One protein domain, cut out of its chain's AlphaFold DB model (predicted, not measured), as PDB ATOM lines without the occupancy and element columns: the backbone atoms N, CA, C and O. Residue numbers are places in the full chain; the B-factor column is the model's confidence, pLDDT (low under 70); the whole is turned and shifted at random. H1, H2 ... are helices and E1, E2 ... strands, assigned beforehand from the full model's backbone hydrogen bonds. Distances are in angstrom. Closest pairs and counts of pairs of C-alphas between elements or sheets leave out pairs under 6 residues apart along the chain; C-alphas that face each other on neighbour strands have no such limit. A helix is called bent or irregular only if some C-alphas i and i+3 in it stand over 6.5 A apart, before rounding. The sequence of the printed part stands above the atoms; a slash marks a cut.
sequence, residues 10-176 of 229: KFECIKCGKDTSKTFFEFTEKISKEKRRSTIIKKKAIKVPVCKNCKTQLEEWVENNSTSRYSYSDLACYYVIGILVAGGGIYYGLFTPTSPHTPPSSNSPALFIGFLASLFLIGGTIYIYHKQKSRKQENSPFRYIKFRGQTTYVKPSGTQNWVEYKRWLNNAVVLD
ATOM      1  N   LYS A  10       1.908  63.469  16.764       81.88
ATOM      2  CA  LYS A  10       2.100  62.026  16.711       81.88
ATOM      3  C   LYS A  10       1.802  61.454  18.093       81.88
ATOM      4  O   LYS A  10       2.438  61.821  19.076       81.88
ATOM      5  N   PHE A  11       0.803  60.576  18.164       86.81
ATOM      6  CA  PHE A  11       0.417  59.907  19.403       86.81
ATOM      7  C   PHE A  11       0.719  58.413  19.338       86.81
ATOM      8  O   PHE A  11       0.312  57.717  18.399       86.81
ATOM      9  N   GLU A  12       1.335  57.908  20.399       89.06
ATOM     10  CA  GLU A  12       1.446  56.478  20.650       89.06
ATOM     11  C   GLU A  12       0.124  55.921  21.190       89.06
ATOM     12  O   GLU A  12      -0.585  56.550  21.984       89.06
ATOM     13  N   CYS A  13      -0.213  54.696  20.787       90.62
ATOM     14  CA  CYS A  13      -1.361  53.998  21.346       90.62
ATOM     15  C   CYS A  13      -1.147  53.740  22.843       90.62
ATOM     16  O   CYS A  13      -0.261  52.974  23.220       90.62
ATOM     17  N   ILE A  14      -2.029  54.267  23.697       90.75
ATOM     18  CA  ILE A  14      -1.919  54.101  25.158       90.75
ATOM     19  C   ILE A  14      -1.813  52.628  25.602       90.75
ATOM     20  O   ILE A  14      -1.124  52.321  26.573       90.75
ATOM     21  N   LYS A  15      -2.501  51.715  24.899       89.62
ATOM     22  CA  LYS A  15      -2.647  50.306  25.294       89.62
ATOM     23  C   LYS A  15      -1.446  49.456  24.889       89.62
ATOM     24  O   LYS A  15      -1.043  48.595  25.659       89.62
ATOM     25  N   CYS A  16      -0.914  49.654  23.683       90.94
ATOM     26  CA  CYS A  16       0.144  48.797  23.134       90.94
ATOM     27  C   CYS A  16       1.467  49.518  22.861       90.94
ATOM     28  O   CYS A  16       2.440  48.847  22.538       90.94
ATOM     29  N   GLY A  17       1.520  50.847  22.980       88.81
ATOM     30  CA  GLY A  17       2.715  51.657  22.722       88.81
ATOM     31  C   GLY A  17       3.118  51.738  21.250       88.81
ATOM     32  O   GLY A  17       4.163  52.285  20.936       88.81
ATOM     33  N   LYS A  18       2.328  51.177  20.325       89.81
ATOM     34  CA  LYS A  18       2.640  51.266  18.896       89.81
ATOM     35  C   LYS A  18       2.306  52.659  18.368       89.81
ATOM     36  O   LYS A  18       1.210  53.168  18.622       89.81
ATOM     37  N   ASP A  19       3.232  53.204  17.586       72.94
ATOM     38  CA  ASP A  19       3.052  54.376  16.736       72.94
ATOM     39  C   ASP A  19       1.973  54.076  15.717       72.94
ATOM     40  O   ASP A  19       2.212  53.349  14.759       72.94
ATOM     41  N   THR A  20       0.755  54.529  15.974       67.19
ATOM     42  CA  THR A  20      -0.343  54.558  15.004       67.19
ATOM     43  C   THR A  20      -1.619  54.848  15.758       67.19
ATOM     44  O   THR A  20      -2.263  53.931  16.259       67.19
ATOM     45  N   SER A  21      -2.047  56.107  15.752       57.34
ATOM     46  CA  SER A  21      -3.471  56.390  15.584       57.34
ATOM     47  C   SER A  21      -3.785  57.873  15.539       57.34
ATOM     48  O   SER A  21      -3.680  58.555  16.551       57.34
ATOM     49  N   LYS A  22      -4.369  58.305  14.417       72.00
ATOM     50  CA  LYS A  22      -5.318  59.432  14.393       72.00
ATOM     51  C   LYS A  22      -6.673  59.072  15.029       72.00
ATOM     52  O   LYS A  22      -7.589  59.885  15.074       72.00
ATOM     53  N   THR A  23      -6.844  57.829  15.475       86.62
ATOM     54  CA  THR A  23      -8.070  57.349  16.108       86.62
ATOM     55  C   THR A  23      -8.053  57.588  17.609       86.62
ATOM     56  O   THR A  23      -7.179  57.113  18.334       86.62
ATOM     57  N   PHE A  24      -9.084  58.277  18.077       88.94
ATOM     58  CA  PHE A  24      -9.364  58.452  19.491       88.94
ATOM     59  C   PHE A  24     -10.509  57.534  19.899       88.94
ATOM     60  O   PHE A  24     -11.470  57.352  19.148       88.94
ATOM     61  N   PHE A  25     -10.409  56.975  21.099       88.00
ATOM     62  CA  PHE A  25     -11.533  56.335  21.765       88.00
ATOM     63  C   PHE A  25     -12.075  57.276  22.835       88.00
ATOM     64  O   PHE A  25     -11.314  57.803  23.652       88.00
ATOM     65  N   GLU A  26     -13.385  57.510  22.807       89.62
ATOM     66  CA  GLU A  26     -14.062  58.362  23.775       89.62
ATOM     67  C   GLU A  26     -14.559  57.522  24.950       89.62
ATOM     68  O   GLU A  26     -15.482  56.717  24.837       89.62
ATOM     69  N   PHE A  27     -13.944  57.724  26.108       83.75
ATOM     70  CA  PHE A  27     -14.385  57.105  27.345       83.75
ATOM     71  C   PHE A  27     -15.344  58.035  28.065       83.75
ATOM     72  O   PHE A  27     -14.964  59.144  28.440       83.75
ATOM     73  N   THR A  28     -16.566  57.562  28.299       82.19
ATOM     74  CA  THR A  28     -17.562  58.274  29.099       82.19
ATOM     75  C   THR A  28     -17.748  57.575  30.438       82.19
ATOM     76  O   THR A  28     -18.193  56.433  30.508       82.19
ATOM     77  N   GLU A  29     -17.417  58.263  31.529       78.56
ATOM     78  CA  GLU A  29     -17.688  57.764  32.877       78.56
ATOM     79  C   GLU A  29     -18.787  58.593  33.545       78.56
ATOM     80  O   GLU A  29     -18.819  59.826  33.455       78.56
ATOM     81  N   LYS A  30     -19.711  57.902  34.220       78.06
ATOM     82  CA  LYS A  30     -20.704  58.520  35.099       78.06
ATOM     83  C   LYS A  30     -20.062  58.762  36.461       78.06
ATOM     84  O   LYS A  30     -19.917  57.836  37.250       78.06
ATOM     85  N   ILE A  31     -19.739  60.012  36.753       71.69
ATOM     86  CA  ILE A  31     -19.270  60.435  38.067       71.69
ATOM     87  C   ILE A  31     -20.505  60.864  38.863       71.69
ATOM     88  O   ILE A  31     -21.110  61.901  38.570       71.69
ATOM     89  N   SER A  32     -20.907  60.069  39.854       69.19
ATOM     90  CA  SER A  32     -21.889  60.513  40.841       69.19
ATOM     91  C   SER A  32     -21.196  61.437  41.839       69.19
ATOM     92  O   SER A  32     -20.168  61.101  42.426       69.19
ATOM     93  N   LYS A  33     -21.746  62.637  42.034       66.75
ATOM     94  CA  LYS A  33     -21.457  63.422  43.237       66.75
ATOM     95  C   LYS A  33     -22.662  63.307  44.146       66.75
ATOM     96  O   LYS A  33     -23.742  63.782  43.798       66.75
ATOM     97  N   GLU A  34     -22.460  62.679  45.293       54.66
ATOM     98  CA  GLU A  34     -23.454  62.653  46.352       54.66
ATOM     99  C   GLU A  34     -23.497  64.043  46.994       54.66
ATOM    100  O   GLU A  34     -22.569  64.478  47.677       54.66
ATOM    101  N   LYS A  35     -24.553  64.802  46.697       59.91
ATOM    102  CA  LYS A  35     -24.952  65.948  47.514       59.91
ATOM    103  C   LYS A  35     -26.107  65.485  48.385       59.91
ATOM    104  O   LYS A  35     -26.956  64.743  47.906       59.91
ATOM    105  N   ARG A  36     -26.169  65.985  49.624       71.31
ATOM    106  CA  ARG A  36     -27.081  65.582  50.720       71.31
ATOM    107  C   ARG A  36     -28.578  65.393  50.373       71.31
ATOM    108  O   ARG A  36     -29.308  64.934  51.238       71.31
ATOM    109  N   ARG A  37     -29.059  65.757  49.172       68.62
ATOM    110  CA  ARG A  37     -30.447  65.556  48.703       68.62
ATOM    111  C   ARG A  37     -30.607  65.197  47.210       68.62
ATOM    112  O   ARG A  37     -31.738  65.078  46.756       68.62
ATOM    113  N   SER A  38     -29.532  65.038  46.428       64.12
ATOM    114  CA  SER A  38     -29.643  64.612  45.020       64.12
ATOM    115  C   SER A  38     -28.339  64.038  44.452       64.12
ATOM    116  O   SER A  38     -27.247  64.577  44.658       64.12
ATOM    117  N   THR A  39     -28.463  62.950  43.686       69.25
ATOM    118  CA  THR A  39     -27.357  62.360  42.920       69.25
ATOM    119  C   THR A  39     -27.260  63.061  41.573       69.25
ATOM    120  O   THR A  39     -27.984  62.737  40.634       69.25
ATOM    121  N   ILE A  40     -26.350  64.028  41.452       75.88
ATOM    122  CA  ILE A  40     -26.047  64.628  40.149       75.88
ATOM    123  C   ILE A  40     -25.083  63.689  39.426       75.88
ATOM    124  O   ILE A  40     -23.925  63.541  39.826       75.88
ATOM    125  N   ILE A  41     -25.563  63.061  38.354       75.62
ATOM    126  CA  ILE A  41     -24.744  62.238  37.463       75.62
ATOM    127  C   ILE A  41     -24.061  63.174  36.467       75.62
ATOM    128  O   ILE A  41     -24.694  63.660  35.531       75.62
ATOM    129  N   LYS A  42     -22.764  63.431  36.646       80.38
ATOM    130  CA  LYS A  42     -21.960  64.131  35.639       80.38
ATOM    131  C   LYS A  42     -21.312  63.101  34.723       80.38
ATOM    132  O   LYS A  42     -20.684  62.163  35.204       80.38
ATOM    133  N   LYS A  43     -21.449  63.273  33.409       80.94
ATOM    134  CA  LYS A  43     -20.692  62.487  32.430       80.94
ATOM    135  C   LYS A  43     -19.367  63.195  32.171       80.94
ATOM    136  O   LYS A  43     -19.371  64.372  31.822       80.94
ATOM    137  N   LYS A  44     -18.249  62.499  32.362       79.75
ATOM    138  CA  LYS A  44     -16.928  62.980  31.950       79.75
ATOM    139  C   LYS A  44     -16.498  62.184  30.726       79.75
ATOM    140  O   LYS A  44     -16.364  60.968  30.825       79.75
ATOM    141  N   ALA A  45     -16.311  62.875  29.607       87.25
ATOM    142  CA  ALA A  45     -15.752  62.311  28.388       87.25
ATOM    143  C   ALA A  45     -14.249  62.615  28.322       87.25
ATOM    144  O   ALA A  45     -13.838  63.754  28.556       87.25
ATOM    145  N   ILE A  46     -13.431  61.610  28.023       89.25
ATOM    146  CA  ILE A  46     -12.012  61.782  27.689       89.25
ATOM    147  C   ILE A  46     -11.734  61.081  26.361       89.25
ATOM    148  O   ILE A  46     -12.230  59.982  26.127       89.25
ATOM    149  N   LYS A  47     -10.941  61.708  25.493       90.81
ATOM    150  CA  LYS A  47     -10.518  61.134  24.211       90.81
ATOM    151  C   LYS A  47      -9.094  60.635  24.353       90.81
ATOM    152  O   LYS A  47      -8.227  61.435  24.666       90.81
ATOM    153  N   VAL A  48      -8.847  59.349  24.141       90.31
ATOM    154  CA  VAL A  48      -7.510  58.763  24.323       90.31
ATOM    155  C   VAL A  48      -7.033  58.157  23.006       90.31
ATOM    156  O   VAL A  48      -7.824  57.456  22.365       90.31
ATOM    157  N   PRO A  49      -5.784  58.412  22.577       91.19
ATOM    158  CA  PRO A  49      -5.263  57.854  21.335       91.19
ATOM    159  C   PRO A  49      -5.061  56.340  21.474       91.19
ATOM    160  O   PRO A  49      -4.430  55.850  22.418       91.19
ATOM    161  N   VAL A  50      -5.633  55.590  20.535       91.81
ATOM    162  CA  VAL A  50      -5.550  54.126  20.473       91.81
ATOM    163  C   VAL A  50      -5.446  53.658  19.030       91.81
ATOM    164  O   VAL A  50      -6.194  54.128  18.174       91.81
ATOM    165  N   CYS A  51      -4.594  52.667  18.760       92.44
ATOM    166  CA  CYS A  51      -4.484  52.084  17.424       92.44
ATOM    167  C   CYS A  51      -5.793  51.435  16.972       92.44
ATOM    168  O   CYS A  51      -6.595  50.997  17.800       92.44
ATOM    169  N   LYS A  52      -5.995  51.326  15.653       92.62
ATOM    170  CA  LYS A  52      -7.228  50.786  15.053       92.62
ATOM    171  C   LYS A  52      -7.625  49.431  15.652       92.62
ATOM    172  O   LYS A  52      -8.771  49.252  16.039       92.62
ATOM    173  N   ASN A  53      -6.664  48.521  15.821       92.44
ATOM    174  CA  ASN A  53      -6.918  47.208  16.418       92.44
ATOM    175  C   ASN A  53      -7.324  47.308  17.904       92.44
ATOM    176  O   ASN A  53      -8.284  46.682  18.342       92.44
ATOM    177  N   CYS A  54      -6.634  48.147  18.688       91.44
ATOM    178  CA  CYS A  54      -6.993  48.374  20.092       91.44
ATOM    179  C   CYS A  54      -8.362  49.047  20.235       91.44
ATOM    180  O   CYS A  54      -9.069  48.746  21.193       91.44
ATOM    181  N   LYS A  55      -8.731  49.928  19.295       92.62
ATOM    182  CA  LYS A  55     -10.050  50.555  19.215       92.62
ATOM    183  C   LYS A  55     -11.141  49.511  18.982       92.62
ATOM    184  O   LYS A  55     -12.073  49.469  19.768       92.62
ATOM    185  N   THR A  56     -10.989  48.631  17.994       91.94
ATOM    186  CA  THR A  56     -11.971  47.567  17.733       91.94
ATOM    187  C   THR A  56     -12.139  46.644  18.943       91.94
ATOM    188  O   THR A  56     -13.261  46.407  19.372       91.94
ATOM    189  N   GLN A  57     -11.040  46.223  19.583       90.75
ATOM    190  CA  GLN A  57     -11.104  45.429  20.822       90.75
ATOM    191  C   GLN A  57     -11.801  46.167  21.975       90.75
ATOM    192  O   GLN A  57     -12.438  45.550  22.826       90.75
ATOM    193  N   LEU A  58     -11.620  47.486  22.055       89.69
ATOM    194  CA  LEU A  58     -12.274  48.339  23.043       89.69
ATOM    195  C   LEU A  58     -13.775  48.456  22.776       89.69
ATOM    196  O   LEU A  58     -14.556  48.351  23.715       89.69
ATOM    197  N   GLU A  59     -14.164  48.676  21.521       90.31
ATOM    198  CA  GLU A  59     -15.559  48.782  21.087       90.31
ATOM    199  C   GLU A  59     -16.300  47.468  21.322       90.31
ATOM    200  O   GLU A  59     -17.316  47.474  22.010       90.31
ATOM    201  N   GLU A  60     -15.731  46.342  20.886       90.00
ATOM    202  CA  GLU A  60     -16.273  45.000  21.123       90.00
ATOM    203  C   GLU A  60     -16.408  44.708  22.624       90.00
ATOM    204  O   GLU A  60     -17.425  44.193  23.091       90.00
ATOM    205  N   TRP A  61     -15.408  45.088  23.429       86.25
ATOM    206  CA  TRP A  61     -15.508  44.953  24.879       86.25
ATOM    207  C   TRP A  61     -16.630  45.821  25.454       86.25
ATOM    208  O   TRP A  61     -17.375  45.346  26.312       86.25
ATOM    209  N   VAL A  62     -16.758  47.078  25.019       85.56
ATOM    210  CA  VAL A  62     -17.825  47.976  25.480       85.56
ATOM    211  C   VAL A  62     -19.186  47.434  25.074       85.56
ATOM    212  O   VAL A  62     -20.078  47.424  25.911       85.56
ATOM    213  N   GLU A  63     -19.357  46.930  23.860       86.00
ATOM    214  CA  GLU A  63     -20.606  46.324  23.402       86.00
ATOM    215  C   GLU A  63     -20.975  45.108  24.263       86.00
ATOM    216  O   GLU A  63     -22.036  45.094  24.893       86.00
ATOM    217  N   ASN A  64     -20.034  44.178  24.444       82.25
ATOM    218  CA  ASN A  64     -20.222  42.969  25.248       82.25
ATOM    219  C   ASN A  64     -20.449  43.249  26.745       82.25
ATOM    220  O   ASN A  64     -21.111  42.475  27.436       82.25
ATOM    221  N   ASN A  65     -19.895  44.340  27.286       75.75
ATOM    222  CA  ASN A  65     -19.993  44.647  28.717       75.75
ATOM    223  C   ASN A  65     -21.043  45.709  29.058       75.75
ATOM    224  O   ASN A  65     -21.504  45.729  30.203       75.75
ATOM    225  N   SER A  66     -21.446  46.559  28.111       69.81
ATOM    226  CA  SER A  66     -22.464  47.605  28.310       69.81
ATOM    227  C   SER A  66     -23.856  47.021  28.535       69.81
ATOM    228  O   SER A  66     -24.625  47.562  29.334       69.81
ATOM    229  N   THR A  67     -24.138  45.883  27.903       59.16
ATOM    230  CA  THR A  67     -25.369  45.103  28.055       59.16
ATOM    231  C   THR A  67     -25.350  44.233  29.318       59.16
ATOM    232  O   THR A  67     -26.401  43.957  29.884       59.16
ATOM    233  N   SER A  68     -24.168  43.900  29.856       52.84
ATOM    234  CA  SER A  68     -24.004  43.014  31.024       52.84
ATOM    235  C   SER A  68     -24.193  43.687  32.393       52.84
ATOM    236  O   SER A  68     -23.622  43.243  33.406       52.84
ATOM    237  N   ARG A  69     -25.005  44.751  32.480       55.50
ATOM    238  CA  ARG A  69     -25.600  45.048  33.786       55.50
ATOM    239  C   ARG A  69     -26.420  43.815  34.106       55.50
ATOM    240  O   ARG A  69     -27.437  43.618  33.459       55.50
ATOM    241  N   TYR A  70     -25.945  43.001  35.055       55.25
ATOM    242  CA  TYR A  70     -26.811  42.080  35.777       55.25
ATOM    243  C   TYR A  70     -28.043  42.903  36.075       55.25
ATOM    244  O   TYR A  70     -27.953  43.911  36.795       55.25
ATOM    245  N   SER A  71     -29.122  42.593  35.361       59.19
ATOM    246  CA  SER A  71     -30.332  43.361  35.524       59.19
ATOM    247  C   SER A  71     -30.652  43.205  36.996       59.19
ATOM    248  O   SER A  71     -30.430  42.140  37.575       59.19
ATOM    249  N   TYR A  72     -31.123  44.258  37.647       68.25
ATOM    250  CA  TYR A  72     -31.627  44.111  39.008       68.25
ATOM    251  C   TYR A  72     -32.602  42.912  39.097       68.25
ATOM    252  O   TYR A  72     -32.644  42.228  40.112       68.25
ATOM    253  N   SER A  73     -33.256  42.584  37.970       70.25
ATOM    254  CA  SER A  73     -33.987  41.344  37.699       70.25
ATOM    255  C   SER A  73     -33.218  40.046  37.969       70.25
ATOM    256  O   SER A  73     -33.765  39.166  38.618       70.25
ATOM    257  N   ASP A  74     -31.979  39.888  37.504       75.69
ATOM    258  CA  ASP A  74     -31.217  38.643  37.673       75.69
ATOM    259  C   ASP A  74     -30.867  38.424  39.147       75.69
ATOM    260  O   ASP A  74     -31.048  37.333  39.682       75.69
ATOM    261  N   LEU A  75     -30.433  39.486  39.839       78.06
ATOM    262  CA  LEU A  75     -30.178  39.440  41.280       78.06
ATOM    263  C   LEU A  75     -31.472  39.171  42.062       78.06
ATOM    264  O   LEU A  75     -31.475  38.349  42.977       78.06
ATOM    265  N   ALA A  76     -32.571  39.832  41.687       82.88
ATOM    266  CA  ALA A  76     -33.882  39.605  42.284       82.88
ATOM    267  C   ALA A  76     -34.354  38.160  42.069       82.88
ATOM    268  O   ALA A  76     -34.851  37.546  43.006       82.88
ATOM    269  N   CYS A  77     -34.131  37.586  40.884       84.31
ATOM    270  CA  CYS A  77     -34.462  36.198  40.572       84.31
ATOM    271  C   CYS A  77     -33.706  35.229  41.494       84.31
ATOM    272  O   CYS A  77     -34.321  34.351  42.098       84.31
ATOM    273  N   TYR A  78     -32.401  35.443  41.709       81.06
ATOM    274  CA  TYR A  78     -31.628  34.636  42.661       81.06
ATOM    275  C   TYR A  78     -32.137  34.759  44.103       81.06
ATOM    276  O   TYR A  78     -32.234  33.747  44.799       81.06
ATOM    277  N   TYR A  79     -32.500  35.966  44.551       84.12
ATOM    278  CA  TYR A  79     -33.089  36.163  45.880       84.12
ATOM    279  C   TYR A  79     -34.441  35.457  46.025       84.12
ATOM    280  O   TYR A  79     -34.676  34.803  47.038       84.12
ATOM    281  N   VAL A  80     -35.310  35.543  45.013       87.19
ATOM    282  CA  VAL A  80     -36.616  34.868  45.009       87.19
ATOM    283  C   VAL A  80     -36.441  33.352  45.068       87.19
ATOM    284  O   VAL A  80     -37.087  32.706  45.888       87.19
ATOM    285  N   ILE A  81     -35.526  32.782  44.276       84.31
ATOM    286  CA  ILE A  81     -35.211  31.346  44.333       84.31
ATOM    287  C   ILE A  81     -34.710  30.964  45.733       84.31
ATOM    288  O   ILE A  81     -35.172  29.973  46.295       84.31
ATOM    289  N   GLY A  82     -33.826  31.767  46.332       81.19
ATOM    290  CA  GLY A  82     -33.346  31.545  47.699       81.19
ATOM    291  C   GLY A  82     -34.473  31.534  48.738       81.19
ATOM    292  O   GLY A  82     -34.523  30.636  49.578       81.19
ATOM    293  N   ILE A  83     -35.412  32.483  48.648       85.00
ATOM    294  CA  ILE A  83     -36.584  32.562  49.535       85.00
ATOM    295  C   ILE A  83     -37.505  31.353  49.340       85.00
ATOM    296  O   ILE A  83     -37.952  30.778  50.327       85.00
ATOM    297  N   LEU A  84     -37.769  30.939  48.097       85.81
ATOM    298  CA  LEU A  84     -38.621  29.782  47.806       85.81
ATOM    299  C   LEU A  84     -38.017  28.477  48.339       85.81
ATOM    300  O   LEU A  84     -38.736  27.671  48.923       85.81
ATOM    301  N   VAL A  85     -36.703  28.285  48.197       82.25
ATOM    302  CA  VAL A  85     -36.004  27.102  48.725       82.25
ATOM    303  C   VAL A  85     -36.030  27.090  50.256       82.25
ATOM    304  O   VAL A  85     -36.354  26.066  50.857       82.25
ATOM    305  N   ALA A  86     -35.747  28.228  50.897       80.31
ATOM    306  CA  ALA A  86     -35.796  28.340  52.353       80.31
ATOM    307  C   ALA A  86     -37.222  28.135  52.895       80.31
ATOM    308  O   ALA A  86     -37.431  27.364  53.831       80.31
ATOM    309  N   GLY A  87     -38.211  28.778  52.270       84.62
ATOM    310  CA  GLY A  87     -39.623  28.650  52.621       84.62
ATOM    311  C   GLY A  87     -40.147  27.229  52.430       84.62
ATOM    312  O   GLY A  87     -40.839  26.719  53.304       84.62
ATOM    313  N   GLY A  88     -39.760  26.555  51.341       84.38
ATOM    314  CA  GLY A  88     -40.097  25.154  51.093       84.38
ATOM    315  C   GLY A  88     -39.531  24.210  52.156       84.38
ATOM    316  O   GLY A  88     -40.242  23.322  52.618       84.38
ATOM    317  N   GLY A  89     -38.293  24.441  52.610       79.88
ATOM    318  CA  GLY A  89     -37.691  23.675  53.706       79.88
ATOM    319  C   GLY A  89     -38.427  23.851  55.038       79.88
ATOM    320  O   GLY A  89     -38.695  22.868  55.728       79.88
ATOM    321  N   ILE A  90     -38.811  25.087  55.376       81.25
ATOM    322  CA  ILE A  90     -39.595  25.388  56.586       81.25
ATOM    323  C   ILE A  90     -40.995  24.775  56.489       81.25
ATOM    324  O   ILE A  90     -41.446  24.126  57.429       81.25
ATOM    325  N   TYR A  91     -41.673  24.946  55.351       86.31
ATOM    326  CA  TYR A  91     -43.001  24.385  55.118       86.31
ATOM    327  C   TYR A  91     -42.983  22.863  55.240       86.31
ATOM    328  O   TYR A  91     -43.795  22.303  55.966       86.31
ATOM    329  N   TYR A  92     -42.016  22.194  54.608       81.94
ATOM    330  CA  TYR A  92     -41.863  20.747  54.722       81.94
ATOM    331  C   TYR A  92     -41.644  20.322  56.180       81.94
ATOM    332  O   TYR A  92     -42.344  19.441  56.661       81.94
ATOM    333  N   GLY A  93     -40.763  21.003  56.919       77.38
ATOM    334  CA  GLY A  93     -40.524  20.702  58.334       77.38
ATOM    335  C   GLY A  93     -41.742  20.901  59.246       77.38
ATOM    336  O   GLY A  93     -41.893  20.170  60.220       77.38
ATOM    337  N   LEU A  94     -42.609  21.871  58.939       80.81
ATOM    338  CA  LEU A  94     -43.809  22.163  59.729       80.81
ATOM    339  C   LEU A  94     -45.016  21.295  59.352       80.81
ATOM    340  O   LEU A  94     -45.844  21.007  60.212       80.81
ATOM    341  N   PHE A  95     -45.140  20.911  58.080       82.25
ATOM    342  CA  PHE A  95     -46.352  20.289  57.540       82.25
ATOM    343  C   PHE A  95     -46.205  18.815  57.174       82.25
ATOM    344  O   PHE A  95     -47.205  18.194  56.816       82.25
ATOM    345  N   THR A  96     -45.018  18.209  57.275       78.00
ATOM    346  CA  THR A  96     -44.939  16.748  57.181       78.00
ATOM    347  C   THR A  96     -45.689  16.131  58.358       78.00
ATOM    348  O   THR A  96     -45.286  16.360  59.502       78.00
ATOM    349  N   PRO A  97     -46.762  15.355  58.114       72.56
ATOM    350  CA  PRO A  97     -47.514  14.730  59.186       72.56
ATOM    351  C   PRO A  97     -46.583  13.764  59.907       72.56
ATOM    352  O   PRO A  97     -46.148  12.752  59.354       72.56
ATOM    353  N   THR A  98     -46.233  14.102  61.143       70.38
ATOM    354  CA  THR A  98     -45.488  13.202  62.011       70.38
ATOM    355  C   THR A  98     -46.358  11.977  62.234       70.38
ATOM    356  O   THR A  98     -47.412  12.067  62.865       70.38
ATOM    357  N   SER A  99     -45.945  10.837  61.681       74.88
ATOM    358  CA  SER A  99     -46.593   9.567  61.987       74.88
ATOM    359  C   SER A  99     -46.567   9.368  63.509       74.88
ATOM    360  O   SER A  99     -45.492   9.500  64.108       74.88
ATOM    361  N   PRO A 100     -47.707   9.038  64.145       79.69
ATOM    362  CA  PRO A 100     -47.833   8.959  65.602       79.69
ATOM    363  C   PRO A 100     -46.937   7.892  66.257       79.69
ATOM    364  O   PRO A 100     -46.839   7.844  67.479       79.69
ATOM    365  N   HIS A 101     -46.257   7.056  65.468       80.38
ATOM    366  CA  HIS A 101     -45.365   6.004  65.959       80.38
ATOM    367  C   HIS A 101     -43.869   6.303  65.796       80.38
ATOM    368  O   HIS A 101     -43.045   5.440  66.091       80.38
ATOM    369  N   THR A 102     -43.487   7.500  65.340       69.75
ATOM    370  CA  THR A 102     -42.064   7.863  65.217       69.75
ATOM    371  C   THR A 102     -41.558   8.568  66.480       69.75
ATOM    372  O   THR A 102     -42.160   9.555  66.906       69.75
ATOM    373  N   PRO A 103     -40.479   8.078  67.123       75.62
ATOM    374  CA  PRO A 103     -39.935   8.710  68.316       75.62
ATOM    375  C   PRO A 103     -39.415  10.125  67.986       75.62
ATOM    376  O   PRO A 103     -38.785  10.320  66.944       75.62
ATOM    377  N   PRO A 104     -39.620  11.119  68.870       68.25
ATOM    378  CA  PRO A 104     -39.382  12.544  68.596       68.25
ATOM    379  C   PRO A 104     -37.916  12.946  68.328       68.25
ATOM    380  O   PRO A 104     -37.638  14.115  68.075       68.25
ATOM    381  N   SER A 105     -36.962  12.011  68.350       65.38
ATOM    382  CA  SER A 105     -35.529  12.281  68.179       65.38
ATOM    383  C   SER A 105     -34.995  12.106  66.748       65.38
ATOM    384  O   SER A 105     -33.872  12.531  66.480       65.38
ATOM    385  N   SER A 106     -35.752  11.534  65.801       65.44
ATOM    386  CA  SER A 106     -35.208  11.173  64.475       65.44
ATOM    387  C   SER A 106     -35.294  12.256  63.392       65.44
ATOM    388  O   SER A 106     -34.673  12.100  62.345       65.44
ATOM    389  N   ASN A 107     -36.018  13.359  63.612       63.34
ATOM    390  CA  ASN A 107     -36.265  14.375  62.568       63.34
ATOM    391  C   ASN A 107     -35.243  15.530  62.555       63.34
ATOM    392  O   ASN A 107     -35.228  16.346  61.633       63.34
ATOM    393  N   SER A 108     -34.342  15.573  63.541       68.75
ATOM    394  CA  SER A 108     -33.248  16.554  63.629       68.75
ATOM    395  C   SER A 108     -32.316  16.611  62.395       68.75
ATOM    396  O   SER A 108     -31.958  17.723  61.991       68.75
ATOM    397  N   PRO A 109     -31.952  15.489  61.733       78.69
ATOM    398  CA  PRO A 109     -30.991  15.529  60.631       78.69
ATOM    399  C   PRO A 109     -31.533  16.248  59.392       78.69
ATOM    400  O   PRO A 109     -30.787  16.958  58.726       78.69
ATOM    401  N   ALA A 110     -32.825  16.098  59.087       75.25
ATOM    402  CA  ALA A 110     -33.414  16.640  57.861       75.25
ATOM    403  C   ALA A 110     -33.407  18.178  57.845       75.25
ATOM    404  O   ALA A 110     -33.056  18.787  56.834       75.25
ATOM    405  N   LEU A 111     -33.712  18.808  58.985       74.06
ATOM    406  CA  LEU A 111     -33.651  20.264  59.132       74.06
ATOM    407  C   LEU A 111     -32.211  20.784  59.028       74.06
ATOM    408  O   LEU A 111     -31.964  21.793  58.368       74.06
ATOM    409  N   PHE A 112     -31.249  20.065  59.615       79.12
ATOM    410  CA  PHE A 112     -29.829  20.405  59.507       79.12
ATOM    411  C   PHE A 112     -29.312  20.294  58.069       79.12
ATOM    412  O   PHE A 112     -28.628  21.199  57.592       79.12
ATOM    413  N   ILE A 113     -29.672  19.225  57.353       80.75
ATOM    414  CA  ILE A 113     -29.289  19.024  55.948       80.75
ATOM    415  C   ILE A 113     -29.891  20.128  55.069       80.75
ATOM    416  O   ILE A 113     -29.178  20.708  54.248       80.75
ATOM    417  N   GLY A 114     -31.166  20.480  55.273       79.00
ATOM    418  CA  GLY A 114     -31.822  21.572  54.547       79.00
ATOM    419  C   GLY A 114     -31.159  22.930  54.787       79.00
ATOM    420  O   GLY A 114     -30.905  23.680  53.841       79.00
ATOM    421  N   PHE A 115     -30.800  23.228  56.037       79.62
ATOM    422  CA  PHE A 115     -30.098  24.460  56.385       79.62
ATOM    423  C   PHE A 115     -28.714  24.537  55.725       79.62
ATOM    424  O   PHE A 115     -28.396  25.536  55.076       79.62
ATOM    425  N   LEU A 116     -27.915  23.467  55.804       84.25
ATOM    426  CA  LEU A 116     -26.586  23.418  55.186       84.25
ATOM    427  C   LEU A 116     -26.653  23.529  53.657       84.25
ATOM    428  O   LEU A 116     -25.851  24.254  53.066       84.25
ATOM    429  N   ALA A 117     -27.636  22.887  53.020       81.44
ATOM    430  CA  ALA A 117     -27.866  23.019  51.582       81.44
ATOM    431  C   ALA A 117     -28.190  24.471  51.188       81.44
ATOM    432  O   ALA A 117     -27.641  24.982  50.210       81.44
ATOM    433  N   SER A 118     -29.012  25.171  51.980       80.38
ATOM    434  CA  SER A 118     -29.332  26.581  51.728       80.38
ATOM    435  C   SER A 118     -28.100  27.489  51.838       80.38
ATOM    436  O   SER A 118     -27.859  28.314  50.954       80.38
ATOM    437  N   LEU A 119     -27.253  27.277  52.853       82.69
ATOM    438  CA  LEU A 119     -26.006  28.026  53.021       82.69
ATOM    439  C   LEU A 119     -25.028  27.777  51.873       82.69
ATOM    440  O   LEU A 119     -24.368  28.713  51.423       82.69
ATOM    441  N   PHE A 120     -24.954  26.547  51.362       87.00
ATOM    442  CA  PHE A 120     -24.087  26.214  50.236       87.00
ATOM    443  C   PHE A 120     -24.548  26.892  48.937       87.00
ATOM    444  O   PHE A 120     -23.720  27.399  48.181       87.00
ATOM    445  N   LEU A 121     -25.862  26.980  48.695       82.12
ATOM    446  CA  LEU A 121     -26.421  27.699  47.543       82.12
ATOM    447  C   LEU A 121     -26.186  29.214  47.640       82.12
ATOM    448  O   LEU A 121     -25.765  29.845  46.666       82.12
ATOM    449  N   ILE A 122     -26.386  29.802  48.822       81.31
ATOM    450  CA  ILE A 122     -26.107  31.226  49.063       81.31
ATOM    451  C   ILE A 122     -24.602  31.505  48.908       81.31
ATOM    452  O   ILE A 122     -24.205  32.413  48.180       81.31
ATOM    453  N   GLY A 123     -23.741  30.692  49.519       87.25
ATOM    454  CA  GLY A 123     -22.288  30.825  49.399       87.25
ATOM    455  C   GLY A 123     -21.798  30.648  47.960       87.25
ATOM    456  O   GLY A 123     -20.985  31.438  47.482       87.25
ATOM    457  N   GLY A 124     -22.339  29.665  47.236       86.81
ATOM    458  CA  GLY A 124     -22.023  29.402  45.833       86.81
ATOM    459  C   GLY A 124     -22.412  30.558  44.913       86.81
ATOM    460  O   GLY A 124     -21.615  30.965  44.067       86.81
ATOM    461  N   THR A 125     -23.592  31.149  45.109       79.75
ATOM    462  CA  THR A 125     -24.034  32.319  44.330       79.75
ATOM    463  C   THR A 125     -23.192  33.560  44.632       79.75
ATOM    464  O   THR A 125     -22.750  34.224  43.693       79.75
ATOM    465  N   ILE A 126     -22.871  33.832  45.905       83.50
ATOM    466  CA  ILE A 126     -21.949  34.911  46.301       83.50
ATOM    467  C   ILE A 126     -20.566  34.688  45.677       83.50
ATOM    468  O   ILE A 126     -19.992  35.610  45.099       83.50
ATOM    469  N   TYR A 127     -20.036  33.465  45.729       90.25
ATOM    470  CA  TYR A 127     -18.747  33.127  45.127       90.25
ATOM    471  C   TYR A 127     -18.749  33.321  43.609       90.25
ATOM    472  O   TYR A 127     -17.833  33.952  43.080       90.25
ATOM    473  N   ILE A 128     -19.773  32.841  42.893       85.38
ATOM    474  CA  ILE A 128     -19.903  33.040  41.441       85.38
ATOM    475  C   ILE A 128     -19.999  34.535  41.124       85.38
ATOM    476  O   ILE A 128     -19.280  35.009  40.242       85.38
ATOM    477  N   TYR A 129     -20.805  35.292  41.873       82.56
ATOM    478  CA  TYR A 129     -20.920  36.742  41.728       82.56
ATOM    479  C   TYR A 129     -19.563  37.436  41.910       82.56
ATOM    480  O   TYR A 129     -19.143  38.215  41.053       82.56
ATOM    481  N   HIS A 130     -18.831  37.120  42.982       81.31
ATOM    482  CA  HIS A 130     -17.511  37.692  43.245       81.31
ATOM    483  C   HIS A 130     -16.479  37.282  42.192       81.31
ATOM    484  O   HIS A 130     -15.727  38.131  41.710       81.31
ATOM    485  N   LYS A 131     -16.467  36.014  41.776       81.50
ATOM    486  CA  LYS A 131     -15.568  35.497  40.739       81.50
ATOM    487  C   LYS A 131     -15.822  36.170  39.396       81.50
ATOM    488  O   LYS A 131     -14.876  36.571  38.720       81.50
ATOM    489  N   GLN A 132     -17.083  36.348  39.013       77.31
ATOM    490  CA  GLN A 132     -17.439  37.072  37.797       77.31
ATOM    491  C   GLN A 132     -17.106  38.563  37.903       77.31
ATOM    492  O   GLN A 132     -16.553  39.127  36.961       77.31
ATOM    493  N   LYS A 133     -17.366  39.202  39.051       76.00
ATOM    494  CA  LYS A 133     -16.973  40.595  39.314       76.00
ATOM    495  C   LYS A 133     -15.455  40.782  39.209       76.00
ATOM    496  O   LYS A 133     -15.023  41.753  38.590       76.00
ATOM    497  N   SER A 134     -14.662  39.840  39.726       67.62
ATOM    498  CA  SER A 134     -13.197  39.831  39.578       67.62
ATOM    499  C   SER A 134     -12.783  39.679  38.116       67.62
ATOM    500  O   SER A 134     -12.022  40.497  37.612       67.62
ATOM    501  N   ARG A 135     -13.366  38.723  37.375       66.50
ATOM    502  CA  ARG A 135     -13.098  38.547  35.933       66.50
ATOM    503  C   ARG A 135     -13.412  39.804  35.118       66.50
ATOM    504  O   ARG A 135     -12.646  40.159  34.225       66.50
ATOM    505  N   LYS A 136     -14.498  40.515  35.445       62.62
ATOM    506  CA  LYS A 136     -14.839  41.801  34.809       62.62
ATOM    507  C   LYS A 136     -13.794  42.881  35.103       62.62
ATOM    508  O   LYS A 136     -13.508  43.688  34.225       62.62
ATOM    509  N   GLN A 137     -13.203  42.893  36.299       59.59
ATOM    510  CA  GLN A 137     -12.108  43.809  36.643       59.59
ATOM    511  C   GLN A 137     -10.779  43.410  35.983       59.59
ATOM    512  O   GLN A 137     -10.004  44.280  35.587       59.59
ATOM    513  N   GLU A 138     -10.514  42.113  35.831       52.28
ATOM    514  CA  GLU A 138      -9.279  41.604  35.234       52.28
ATOM    515  C   GLU A 138      -9.217  41.811  33.719       52.28
ATOM    516  O   GLU A 138      -8.168  42.203  33.208       52.28
ATOM    517  N   ASN A 139     -10.349  41.657  33.031       50.88
ATOM    518  CA  ASN A 139     -10.450  41.817  31.578       50.88
ATOM    519  C   ASN A 139     -10.933  43.203  31.155       50.88
ATOM    520  O   ASN A 139     -11.206  43.431  29.978       50.88
ATOM    521  N   SER A 140     -11.074  44.131  32.099       61.00
ATOM    522  CA  SER A 140     -11.446  45.483  31.742       61.00
ATOM    523  C   SER A 140     -10.283  46.171  31.019       61.00
ATOM    524  O   SER A 140      -9.192  46.295  31.588       61.00
ATOM    525  N   PRO A 141     -10.501  46.720  29.813       60.28
ATOM    526  CA  PRO A 141      -9.525  47.580  29.171       60.28
ATOM    527  C   PRO A 141      -9.287  48.857  29.999       60.28
ATOM    528  O   PRO A 141      -8.319  49.565  29.777       60.28
ATOM    529  N   PHE A 142     -10.072  49.130  31.045       65.06
ATOM    530  CA  PHE A 142      -9.792  50.201  32.001       65.06
ATOM    531  C   PHE A 142      -8.570  49.943  32.900       65.06
ATOM    532  O   PHE A 142      -8.228  50.797  33.711       65.06
ATOM    533  N   ARG A 143      -7.829  48.833  32.754       77.19
ATOM    534  CA  ARG A 143      -6.547  48.659  33.472       77.19
ATOM    535  C   ARG A 143      -5.524  49.762  33.194       77.19
ATOM    536  O   ARG A 143      -4.602  49.925  33.990       77.19
ATOM    537  N   TYR A 144      -5.699  50.524  32.115       85.06
ATOM    538  CA  TYR A 144      -4.866  51.679  31.797       85.06
ATOM    539  C   TYR A 144      -5.556  53.037  31.950       85.06
ATOM    540  O   TYR A 144      -4.927  54.047  31.649       85.06
ATOM    541  N   ILE A 145      -6.797  53.109  32.453       89.12
ATOM    542  CA  ILE A 145      -7.487  54.378  32.749       89.12
ATOM    543  C   ILE A 145      -8.186  54.282  34.099       89.12
ATOM    544  O   ILE A 145      -9.037  53.429  34.320       89.12
ATOM    545  N   LYS A 146      -7.873  55.209  34.999       87.94
ATOM    546  CA  LYS A 146      -8.460  55.272  36.333       87.94
ATOM    547  C   LYS A 146      -8.954  56.673  36.626       87.94
ATOM    548  O   LYS A 146      -8.194  57.638  36.580       87.94
ATOM    549  N   PHE A 147     -10.215  56.784  37.008       84.25
ATOM    550  CA  PHE A 147     -10.787  58.038  37.476       84.25
ATOM    551  C   PHE A 147     -10.684  58.107  39.004       84.25
ATOM    552  O   PHE A 147     -11.013  57.160  39.719       84.25
ATOM    553  N   ARG A 148     -10.164  59.221  39.524       84.56
ATOM    554  CA  ARG A 148     -10.098  59.517  40.962       84.56
ATOM    555  C   ARG A 148     -10.630  60.927  41.172       84.56
ATOM    556  O   ARG A 148      -9.940  61.907  40.894       84.56
ATOM    557  N   GLY A 149     -11.875  61.036  41.627       84.94
ATOM    558  CA  GLY A 149     -12.545  62.324  41.794       84.94
ATOM    559  C   GLY A 149     -12.664  63.077  40.467       84.94
ATOM    560  O   GLY A 149     -13.378  62.648  39.567       84.94
ATOM    561  N   GLN A 150     -11.982  64.219  40.345       85.38
ATOM    562  CA  GLN A 150     -11.976  65.022  39.111       85.38
ATOM    563  C   GLN A 150     -10.771  64.736  38.211       85.38
ATOM    564  O   GLN A 150     -10.795  65.071  37.024       85.38
ATOM    565  N   THR A 151      -9.736  64.099  38.748       88.69
ATOM    566  CA  THR A 151      -8.507  63.764  38.028       88.69
ATOM    567  C   THR A 151      -8.642  62.422  37.320       88.69
ATOM    568  O   THR A 151      -9.221  61.471  37.850       88.69
ATOM    569  N   THR A 152      -8.123  62.355  36.097       90.38
ATOM    570  CA  THR A 152      -8.031  61.118  35.317       90.38
ATOM    571  C   THR A 152      -6.573  60.703  35.295       90.38
ATOM    572  O   THR A 152      -5.709  61.527  35.005       90.38
ATOM    573  N   TYR A 153      -6.314  59.438  35.586       92.94
ATOM    574  CA  TYR A 153      -5.002  58.820  35.512       92.94
ATOM    575  C   TYR A 153      -4.988  57.804  34.385       92.94
ATOM    576  O   TYR A 153      -5.984  57.125  34.135       92.94
ATOM    577  N   VAL A 154      -3.843  57.693  33.737       93.19
ATOM    578  CA  VAL A 154      -3.570  56.721  32.692       93.19
ATOM    579  C   VAL A 154      -2.339  55.905  33.048       93.19
ATOM    580  O   VAL A 154      -1.461  56.385  33.762       93.19
ATOM    581  N   LYS A 155      -2.282  54.663  32.576       93.69
ATOM    582  CA  LYS A 155      -1.115  53.790  32.717       93.69
ATOM    583  C   LYS A 155      -0.618  53.411  31.319       93.69
ATOM    584  O   LYS A 155      -1.160  52.474  30.735       93.69
ATOM    585  N   PRO A 156       0.339  54.170  30.761       90.62
ATOM    586  CA  PRO A 156       0.890  53.908  29.435       90.62
ATOM    587  C   PRO A 156       1.485  52.502  29.323       90.62
ATOM    588  O   PRO A 156       2.026  51.974  30.301       90.62
ATOM    589  N   SER A 157       1.427  51.922  28.123       89.56
ATOM    590  CA  SER A 157       2.123  50.673  27.799       89.56
ATOM    591  C   SER A 157       3.595  50.729  28.225       89.56
ATOM    592  O   SER A 157       4.245  51.763  28.111       89.56
ATOM    593  N   GLY A 158       4.115  49.628  28.768       88.12
ATOM    594  CA  GLY A 158       5.500  49.544  29.248       88.12
ATOM    595  C   GLY A 158       5.772  50.214  30.601       88.12
ATOM    596  O   GLY A 158       6.822  49.976  31.188       88.12
ATOM    597  N   THR A 159       4.830  50.983  31.156       89.88
ATOM    598  CA  THR A 159       4.996  51.615  32.475       89.88
ATOM    599  C   THR A 159       4.180  50.900  33.552       89.88
ATOM    600  O   THR A 159       3.051  50.457  33.332       89.88
ATOM    601  N   GLN A 160       4.731  50.785  34.765       91.00
ATOM    602  CA  GLN A 160       3.982  50.254  35.914       91.00
ATOM    603  C   GLN A 160       3.201  51.339  36.672       91.00
ATOM    604  O   GLN A 160       2.226  51.018  37.363       91.00
ATOM    605  N   ASN A 161       3.583  52.605  36.487       94.69
ATOM    606  CA  ASN A 161       3.102  53.744  37.256       94.69
ATOM    607  C   ASN A 161       1.894  54.425  36.609       94.69
ATOM    608  O   ASN A 161       1.786  54.541  35.392       94.69
ATOM    609  N   TRP A 162       0.991  54.916  37.456       94.44
ATOM    610  CA  TRP A 162      -0.127  55.752  37.031       94.44
ATOM    611  C   TRP A 162       0.342  57.196  36.866       94.44
ATOM    612  O   TRP A 162       0.876  57.784  37.804       94.44
ATOM    613  N   VAL A 163       0.093  57.778  35.698       95.06
ATOM    614  CA  VAL A 163       0.425  59.168  35.372       95.06
ATOM    615  C   VAL A 163      -0.871  59.952  35.204       95.06
ATOM    616  O   VAL A 163      -1.871  59.427  34.717       95.06
ATOM    617  N   GLU A 164      -0.903  61.210  35.636       96.06
ATOM    618  CA  GLU A 164      -2.061  62.067  35.386       96.06
ATOM    619  C   GLU A 164      -2.255  62.264  33.876       96.06
ATOM    620  O   GLU A 164      -1.310  62.600  33.170       96.06
ATOM    621  N   TYR A 165      -3.485  62.102  33.385       92.25
ATOM    622  CA  TYR A 165      -3.817  62.159  31.960       92.25
ATOM    623  C   TYR A 165      -3.331  63.439  31.277       92.25
ATOM    624  O   TYR A 165      -2.760  63.363  30.199       92.25
ATOM    625  N   LYS A 166      -3.501  64.605  31.913       91.69
ATOM    626  CA  LYS A 166      -3.022  65.885  31.363       91.69
ATOM    627  C   LYS A 166      -1.501  65.913  31.229       91.69
ATOM    628  O   LYS A 166      -0.983  66.332  30.204       91.69
ATOM    629  N   ARG A 167      -0.796  65.436  32.260       93.50
ATOM    630  CA  ARG A 167       0.669  65.367  32.273       93.50
ATOM    631  C   ARG A 167       1.183  64.377  31.235       93.50
ATOM    632  O   ARG A 167       2.132  64.679  30.529       93.50
ATOM    633  N   TRP A 168       0.543  63.215  31.130       90.81
ATOM    634  CA  TRP A 168       0.865  62.236  30.102       90.81
ATOM    635  C   TRP A 168       0.609  62.795  28.705       90.81
ATOM    636  O   TRP A 168       1.495  62.690  27.877       90.81
ATOM    637  N   LEU A 169      -0.537  63.435  28.458       88.94
ATOM    638  CA  LEU A 169      -0.861  64.016  27.155       88.94
ATOM    639  C   LEU A 169       0.184  65.057  26.743       88.94
ATOM    640  O   LEU A 169       0.698  64.980  25.640       88.94
ATOM    641  N   ASN A 170       0.567  65.958  27.646       88.19
ATOM    642  CA  ASN A 170       1.593  66.961  27.356       88.19
ATOM    643  C   ASN A 170       2.970  66.344  27.051       88.19
ATOM    644  O   ASN A 170       3.721  66.920  26.277       88.19
ATOM    645  N   ASN A 171       3.295  65.190  27.644       86.19
ATOM    646  CA  ASN A 171       4.571  64.503  27.422       86.19
ATOM    647  C   ASN A 171       4.551  63.560  26.209       86.19
ATOM    648  O   ASN A 171       5.581  63.344  25.586       86.19
ATOM    649  N   ALA A 172       3.403  62.945  25.926       80.38
ATOM    650  CA  ALA A 172       3.209  61.989  24.837       80.38
ATOM    651  C   ALA A 172       2.988  62.686  23.493       80.38
ATOM    652  O   ALA A 172       3.088  62.057  22.446       80.38
ATOM    653  N   VAL A 173       2.661  63.978  23.529       77.62
ATOM    654  CA  VAL A 173       2.649  64.836  22.356       77.62
ATOM    655  C   VAL A 173       4.094  65.056  21.917       77.62
ATOM    656  O   VAL A 173       4.768  65.987  22.352       77.62
ATOM    657  N   VAL A 174       4.572  64.173  21.046       74.56
ATOM    658  CA  VAL A 174       5.752  64.455  20.236       74.56
ATOM    659  C   VAL A 174       5.267  65.333  19.091       74.56
ATOM    660  O   VAL A 174       4.420  64.929  18.287       74.56
ATOM    661  N   LEU A 175       5.748  66.575  19.082       73.88
ATOM    662  CA  LEU A 175       5.563  67.479  17.957       73.88
ATOM    663  C   LEU A 175       6.186  66.819  16.727       73.88
ATOM    664  O   LEU A 175       7.358  66.449  16.754       73.88
ATOM    665  N   ASP A 176       5.388  66.636  15.680       77.25
ATOM    666  CA  ASP A 176       5.876  66.159  14.393       77.25
ATOM    667  C   ASP A 176       6.662  67.305  13.743       77.25
ATOM    668  O   ASP A 176       6.082  68.183  13.104       77.25
TER     669      ASP A 176
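This is residues 10 to 176 of the 229 residues of an uncharacterized protein of Candidatus Lokiarchaeota archaeon (UniProt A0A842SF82). A long helical hairpin, H2 and H3, makes most of the length, its loop sticking out at residues 99 to 106; at the other end lies a loose head with H1, H4, H5 and two separate strand hairpins, the long E1 and E2 and the short E3 and E4. The printed part has 167 residues, in the order E1 E2 H1 H2 H3 H4 E3 E4 H5, mixed helices and strands, each two-stranded sheet antiparallel. It is extended, with a radius of gyration of the C-alphas of 26.1 A and spans of 94 by 39 by 26 A.

E1, residues 24 to 35, and E2, residues 38 to 49, form an antiparallel hairpin, with N 27 and O 46 2.8 A apart. H1, residues 52 to 66, comes closest to E1 at the C-alphas of Phe 25 and Lys 55, 6.5 A. H2, residues 72 to 95, and H3, residues 108 to 138, touch with residues 82 to 93 and 111 to 122 alone, closest at C-alphas Gly 89 and Gly 114, 6.3 A, at a shallow tilt of 8 degrees, opposite ways. H4, residues 141 to 144, is close to H1 but not clearly touching, closest at C-alphas 58 and 141, 6.8 A. E3, residues 145 to 148, and E4, residues 151 to 154, form an antiparallel hairpin, with N 146 and O 153 2.8 A apart. H5, residues 165 to 172, comes closest to E4 at C-alphas 153 and 165, 5.0 A. Every O i to N i+4 pair is within hydrogen-bond range in H1, H2, H3 and H5; H4 is too short for one, and its one O i to N i+3 pair is out of range.

E1 spans 32.9 A from C-alpha 24 at (-9.364, 58.452, 19.491), E2 34.7 A, H1 20.4 A, H2 33.6 A and H3 44.8 A. H4 is only just irregular, with C-alphas 141 and 144 6.7 A apart. H5 ends at C-alpha 172, (3.209, 61.989, 24.837).

The C-alphas of His 101 and Asp 176 are the farthest apart, 94.4 A. The printed part has no cut, and the link from H2 to H3 is long. Mean pLDDT of the printed part is 80.2; 31 residues are under 70, among them 66 to 72 and 134 to 142.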